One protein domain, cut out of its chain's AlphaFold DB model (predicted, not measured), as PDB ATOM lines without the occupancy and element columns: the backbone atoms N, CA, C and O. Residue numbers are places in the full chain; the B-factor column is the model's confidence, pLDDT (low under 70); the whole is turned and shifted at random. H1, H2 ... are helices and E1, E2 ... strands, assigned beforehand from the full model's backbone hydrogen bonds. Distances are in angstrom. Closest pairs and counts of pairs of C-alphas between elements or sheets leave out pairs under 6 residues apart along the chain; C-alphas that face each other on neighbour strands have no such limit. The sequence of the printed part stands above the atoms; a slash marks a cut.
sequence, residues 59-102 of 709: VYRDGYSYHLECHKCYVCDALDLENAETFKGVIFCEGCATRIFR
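AT A GLANCE: This is residues 59 to 102 of the 709 residues of the protein "(diamondback moth) hypothetical protein" of Plutella xylostella (UniProt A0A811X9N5). Two small antiparallel hairpins and a short helix follow one another in a row along the longest axis: the hairpin of E1 and E2 at one end, the hairpin of E3 and E4 in the middle, and H1 at the other end. A long loop, residues 68 to 84, runs along one side of this row and joins the two hairpins. The printed part has 44 residues, with four named strands and then one named helix, in the order E1, E2, E3, E4, H1; the two sheets have two strands each, in the orders E1 - E2 and E3 - E4, both antiparallel. The class is mixed, helices and strands, with under half of the residues in named elements. The whole is compact, with a radius of gyration of the C-alphas of 9.4 A and spans of 26 by 18 by 15 A.

HOW THE PARTS SIT: E1, residues 59 to 61, and E2, residues 64 to 67, form an antiparallel hairpin with an angle of 152 degrees between their directions. N 59 and O 66 are 2.8 A apart and N 64 and O 61 are 2.9 A apart, both within hydrogen-bond range. E3, residues 85 to 87, and E4, residues 90 to 92, form the second antiparallel hairpin, at 150 degrees. Here N 85 and O 92, at 2.8 A, and N 92 and O 85, at 2.9 A, are within hydrogen-bond range. The closest C-alphas of E1 and E3 are those of Arg 61 and Thr 86, 7.8 A apart. E2 is apart from both E3 and E4, and E1 is apart from E4. H1, residues 94 to 100, has its closest C-alpha approach to E3 at Ala 97 and Glu 85, 6.3 A. H1 is apart from E1 and E2. In H1, 2 of 3 O i to N i+4 pairs are within hydrogen-bond range.

IN THESE COORDINATES: E1, from Val 59 to Arg 61, begins at C-alpha 59 (263.308, 259.897, 432.501) and is 6.6 A long. E2, from Tyr 64 to His 67, is the longest strand, at 10.6 A. E3, from Glu 85 to Phe 87, is 6.4 A long, with C-alpha 85 at (257.936, 251.697, 421.354). E4, from Val 90 to Phe 92, is 6.7 A long. H1, from Glu 94 to Ile 100, is 9.9 A long and ends at C-alpha 100 (260.505, 249.687, 410.816).

THE WHOLE: The two C-alphas farthest apart are those of His 67 and Arg 102, at 27.2 A. The printed part has no cut. The link from E2 to E3 is long, with 17 residues; the links from E1 to E2, E3 to E4 and E4 to H1 are tight. The mean pLDDT of the printed part is 96.2, and no printed residue is under 70.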
ATOM      1  N   VAL A  59     264.641 260.465 432.727       95.69
ATOM      2  CA  VAL A  59     263.308 259.897 432.501       95.69
ATOM      3  C   VAL A  59     263.429 258.378 432.478       95.69
ATOM      4  O   VAL A  59     264.324 257.837 431.826       95.69
ATOM      5  N   TYR A  60     262.516 257.692 433.162       95.69
ATOM      6  CA  TYR A  60     262.392 256.237 433.114       95.69
ATOM      7  C   TYR A  60     261.319 255.817 432.109       95.69
ATOM      8  O   TYR A  60     260.216 256.368 432.115       95.69
ATOM      9  N   ARG A  61     261.615 254.825 431.267       95.38
ATOM     10  CA  ARG A  61     260.662 254.253 430.311       95.38
ATOM     11  C   ARG A  61     260.988 252.793 430.005       95.38
ATOM     12  O   ARG A  61     262.109 252.467 429.632       95.38
ATOM     13  N   ASP A  62     259.979 251.931 430.117       94.81
ATOM     14  CA  ASP A  62     260.008 250.514 429.719       94.81
ATOM     15  C   ASP A  62     261.164 249.681 430.314       94.81
ATOM     16  O   ASP A  62     261.632 248.731 429.687       94.81
ATOM     17  N   GLY A  63     261.632 250.031 431.517       95.81
ATOM     18  CA  GLY A  63     262.772 249.370 432.170       95.81
ATOM     19  C   GLY A  63     264.131 250.041 431.942       95.81
ATOM     20  O   GLY A  63     265.131 249.557 432.459       95.81
ATOM     21  N   TYR A  64     264.174 251.137 431.182       96.94
ATOM     22  CA  TYR A  64     265.396 251.828 430.772       96.94
ATOM     23  C   TYR A  64     265.380 253.289 431.233       96.94
ATOM     24  O   TYR A  64     264.325 253.928 431.293       96.94
ATOM     25  N   SER A  65     266.556 253.837 431.524       96.56
ATOM     26  CA  SER A  65     266.727 255.209 431.999       96.56
ATOM     27  C   SER A  65     267.451 256.075 430.954       96.56
ATOM     28  O   SER A  65     268.354 255.633 430.237       96.56
ATOM     29  N   TYR A  66     267.008 257.326 430.809       97.31
ATOM     30  CA  TYR A  66     267.442 258.238 429.745       97.31
ATOM     31  C   TYR A  66     267.678 259.647 430.278       97.31
ATOM     32  O   TYR A  66     266.863 260.128 431.059       97.31
ATOM     33  N   HIS A  67     268.705 260.374 429.816       97.38
ATOM     34  CA  HIS A  67     268.719 261.834 430.006       97.38
ATOM     35  C   HIS A  67     267.517 262.459 429.287       97.38
ATOM     36  O   HIS A  67     267.111 261.966 428.234       97.38
ATOM     37  N   LEU A  68     267.007 263.588 429.783       96.00
ATOM     38  CA  LEU A  68     265.927 264.342 429.120       96.00
ATOM     39  C   LEU A  68     266.230 264.642 427.636       96.00
ATOM     40  O   LEU A  68     265.372 264.459 426.781       96.00
ATOM     41  N   GLU A  69     267.474 265.009 427.309       96.00
ATOM     42  CA  GLU A  69     267.938 265.265 425.930       96.00
ATOM     43  C   GLU A  69     268.033 263.997 425.057       96.00
ATOM     44  O   GLU A  69     267.988 264.060 423.825       96.00
ATOM     45  N   CYS A  70     268.184 262.837 425.698       97.25
ATOM     46  CA  CYS A  70     268.266 261.525 425.058       97.25
ATOM     47  C   CYS A  70     266.892 260.850 424.911       97.25
ATOM     48  O   CYS A  70     266.748 259.921 424.117       97.25
ATOM     49  N   HIS A  71     265.878 261.317 425.642       97.25
ATOM     50  CA  HIS A  71     264.508 260.821 425.586       97.25
ATOM     51  C   HIS A  71     263.778 261.364 424.339       97.25
ATOM     52  O   HIS A  71     262.887 262.210 424.410       97.25
ATOM     53  N   LYS A  72     264.207 260.887 423.166       97.94
ATOM     54  CA  LYS A  72     263.720 261.294 421.840       97.94
ATOM     55  C   LYS A  72     263.745 260.129 420.852       97.94
ATOM     56  O   LYS A  72     264.484 259.161 421.028       97.94
ATOM     57  N   CYS A  73     262.958 260.205 419.779       98.31
ATOM     58  CA  CYS A  73     262.940 259.139 418.779       98.31
ATOM     59  C   CYS A  73     264.268 259.053 418.009       98.31
ATOM     60  O   CYS A  73     264.620 259.970 417.270       98.31
ATOM     61  N   TYR A  74     264.911 257.884 418.040       97.75
ATOM     62  CA  TYR A  74     266.186 257.587 417.368       97.75
ATOM     63  C   TYR A  74     266.233 257.893 415.854       97.75
ATOM     64  O   TYR A  74     267.304 258.017 415.263       97.75
ATOM     65  N   VAL A  75     265.077 257.960 415.186       97.31
ATOM     66  CA  VAL A  75     264.972 258.049 413.717       97.31
ATOM     67  C   VAL A  75     264.619 259.453 413.222       97.31
ATOM     68  O   VAL A  75     264.921 259.780 412.074       97.31
ATOM     69  N   CYS A  76     263.936 260.257 414.039       97.75
ATOM     70  CA  CYS A  76     263.422 261.568 413.629       97.75
ATOM     71  C   CYS A  76     263.468 262.638 414.728       97.75
ATOM     72  O   CYS A  76     262.803 263.658 414.581       97.75
ATOM     73  N   ASP A  77     264.175 262.377 415.832       97.38
ATOM     74  CA  ASP A  77     264.383 263.281 416.973       97.38
ATOM     75  C   ASP A  77     263.094 263.836 417.619       97.38
ATOM     76  O   ASP A  77     263.132 264.807 418.369       97.38
ATOM     77  N   ALA A  78     261.941 263.206 417.363       97.06
ATOM     78  CA  ALA A  78     260.662 263.609 417.940       97.06
ATOM     79  C   ALA A  78     260.671 263.433 419.468       97.06
ATOM     80  O   ALA A  78     261.034 262.360 419.958       97.06
ATOM     81  N   LEU A  79     260.261 264.488 420.178       96.44
ATOM     82  CA  LEU A  79     260.117 264.530 421.640       96.44
ATOM     83  C   LEU A  79     258.730 264.070 422.105       96.44
ATOM     84  O   LEU A  79     258.596 263.549 423.209       96.44
ATOM     85  N   ASP A  80     257.713 264.223 421.249       94.50
ATOM     86  CA  ASP A  80     256.420 263.571 421.443       94.50
ATOM     87  C   ASP A  80     256.599 262.059 421.263       94.50
ATOM     88  O   ASP A  80     256.965 261.552 420.193       94.50
ATOM     89  N   LEU A  81     256.414 261.363 422.377       95.81
ATOM     90  CA  LEU A  81     256.704 259.956 422.550       95.81
ATOM     91  C   LEU A  81     255.622 259.267 423.390       95.81
ATOM     92  O   LEU A  81     255.925 258.246 424.000       95.81
ATOM     93  N   GLU A  82     254.394 259.792 423.471       94.69
ATOM     94  CA  GLU A  82     253.315 259.172 424.266       94.69
ATOM     95  C   GLU A  82     253.117 257.692 423.890       94.69
ATOM     96  O   GLU A  82     253.141 256.823 424.760       94.69
ATOM     97  N   ASN A  83     253.087 257.400 422.583       95.50
ATOM     98  CA  ASN A  83     252.968 256.052 422.008       95.50
ATOM     99  C   ASN A  83     254.301 255.503 421.453       95.50
ATOM    100  O   ASN A  83     254.323 254.826 420.420       95.50
ATOM    101  N   ALA A  84     255.443 255.855 422.047       96.56
ATOM    102  CA  ALA A  84     256.730 255.338 421.582       96.56
ATOM    103  C   ALA A  84     256.953 253.871 421.989       96.56
ATOM    104  O   ALA A  84     256.717 253.496 423.132       96.56
ATOM    105  N   GLU A  85     257.465 253.055 421.065       97.25
ATOM    106  CA  GLU A  85     257.936 251.697 421.354       97.25
ATOM    107  C   GLU A  85     259.438 251.739 421.677       97.25
ATOM    108  O   GLU A  85     260.246 252.200 420.859       97.25
ATOM    109  N   THR A  86     259.831 251.226 422.844       97.56
ATOM    110  CA  THR A  86     261.242 251.040 423.210       97.56
ATOM    111  C   THR A  86     261.727 249.659 422.772       97.56
ATOM    112  O   THR A  86     261.174 248.634 423.166       97.56
ATOM    113  N   PHE A  87     262.795 249.603 421.975       96.44
ATOM    114  CA  PHE A  87     263.401 248.353 421.517       96.44
ATOM    115  C   PHE A  87     264.894 248.324 421.863       96.44
ATOM    116  O   PHE A  87     265.695 248.971 421.193       96.44
ATOM    117  N   LYS A  88     265.262 247.543 422.891       95.31
ATOM    118  CA  LYS A  88     266.642 247.392 423.403       95.31
ATOM    119  C   LYS A  88     267.310 248.734 423.755       95.31
ATOM    120  O   LYS A  88     268.306 249.089 423.134       95.31
ATOM    121  N   GLY A  89     266.714 249.504 424.666       95.81
ATOM    122  CA  GLY A  89     267.234 250.827 425.047       95.81
ATOM    123  C   GLY A  89     267.120 251.911 423.960       95.81
ATOM    124  O   GLY A  89     267.617 253.017 424.132       95.81
ATOM    125  N   VAL A  90     266.476 251.630 422.818       97.31
ATOM    126  CA  VAL A  90     266.310 252.600 421.724       97.31
ATOM    127  C   VAL A  90     264.838 252.951 421.539       97.31
ATOM    128  O   VAL A  90     264.014 252.082 421.255       97.31
ATOM    129  N   ILE A  91     264.513 254.238 421.665       98.00
ATOM    130  CA  ILE A  91     263.142 254.754 421.592       98.00
ATOM    131  C   ILE A  91     262.740 255.047 420.137       98.00
ATOM    132  O   ILE A  91     263.422 255.782 419.411       98.00
ATOM    133  N   PHE A  92     261.580 254.543 419.715       98.12
ATOM    134  CA  PHE A  92     260.978 254.827 418.412       98.12
ATOM    135  C   PHE A  92     259.565 255.391 418.580       98.12
ATOM    136  O   PHE A  92     258.690 254.702 419.089       98.12
ATOM    137  N   CYS A  93     259.293 256.607 418.090       98.12
ATOM    138  CA  CYS A  93     257.914 257.103 418.020       98.12
ATOM    139  C   CYS A  93     257.052 256.182 417.137       98.12
ATOM    140  O   CYS A  93     257.570 255.535 416.219       98.12
ATOM    141  N   GLU A  94     255.739 256.151 417.370       96.50
ATOM    142  CA  GLU A  94     254.790 255.234 416.718       96.50
ATOM    143  C   GLU A  94     254.948 255.176 415.181       96.50
ATOM    144  O   GLU A  94     255.001 254.098 414.579       96.50
ATOM    145  N   GLY A  95     255.114 256.334 414.531       96.50
ATOM    146  CA  GLY A  95     255.291 256.458 413.077       96.50
ATOM    147  C   GLY A  95     256.660 256.007 412.538       96.50
ATOM    148  O   GLY A  95     256.831 255.837 411.322       96.50
ATOM    149  N   CYS A  96     257.652 255.811 413.406       97.44
ATOM    150  CA  CYS A  96     258.945 255.202 413.088       97.44
ATOM    151  C   CYS A  96     258.941 253.707 413.431       97.44
ATOM    152  O   CYS A  96     259.323 252.898 412.585       97.44
ATOM    153  N   ALA A  97     258.410 253.332 414.596       96.69
ATOM    154  CA  ALA A  97     258.233 251.949 415.027       96.69
ATOM    155  C   ALA A  97     257.367 251.144 414.039       96.69
ATOM    156  O   ALA A  97     257.793 250.119 413.506       96.69
ATOM    157  N   THR A  98     256.204 251.680 413.655       95.19
ATOM    158  CA  THR A  98     255.299 251.066 412.667       95.19
ATOM    159  C   THR A  98     255.952 250.904 411.290       95.19
ATOM    160  O   THR A  98     255.699 249.939 410.569       95.19
ATOM    161  N   ARG A  99     256.833 251.836 410.913       95.31
ATOM    162  CA  ARG A  99     257.536 251.830 409.622       95.31
ATOM    163  C   ARG A  99     258.657 250.791 409.568       95.31
ATOM    164  O   ARG A  99     258.921 250.260 408.491       95.31
ATOM    165  N   ILE A 100     259.319 250.545 410.699       94.94
ATOM    166  CA  ILE A 100     260.505 249.687 410.816       94.94
ATOM    167  C   ILE A 100     260.115 248.268 411.246       94.94
ATOM    168  O   ILE A 100     260.434 247.314 410.540       94.94
ATOM    169  N   PHE A 101     259.411 248.123 412.371       93.44
ATOM    170  CA  PHE A 101     259.101 246.830 412.989       93.44
ATOM    171  C   PHE A 101     257.795 246.232 412.469       93.44
ATOM    172  O   PHE A 101     257.767 245.074 412.058       93.44
ATOM    173  N   ARG A 102     256.729 247.038 412.371       86.00
ATOM    174  CA  ARG A 102     255.434 246.614 411.794       86.00
ATOM    175  C   ARG A 102     255.430 246.673 410.254       86.00
ATOM    176  O   ARG A 102     254.372 246.744 409.627       86.00
TER     177      ARG A 102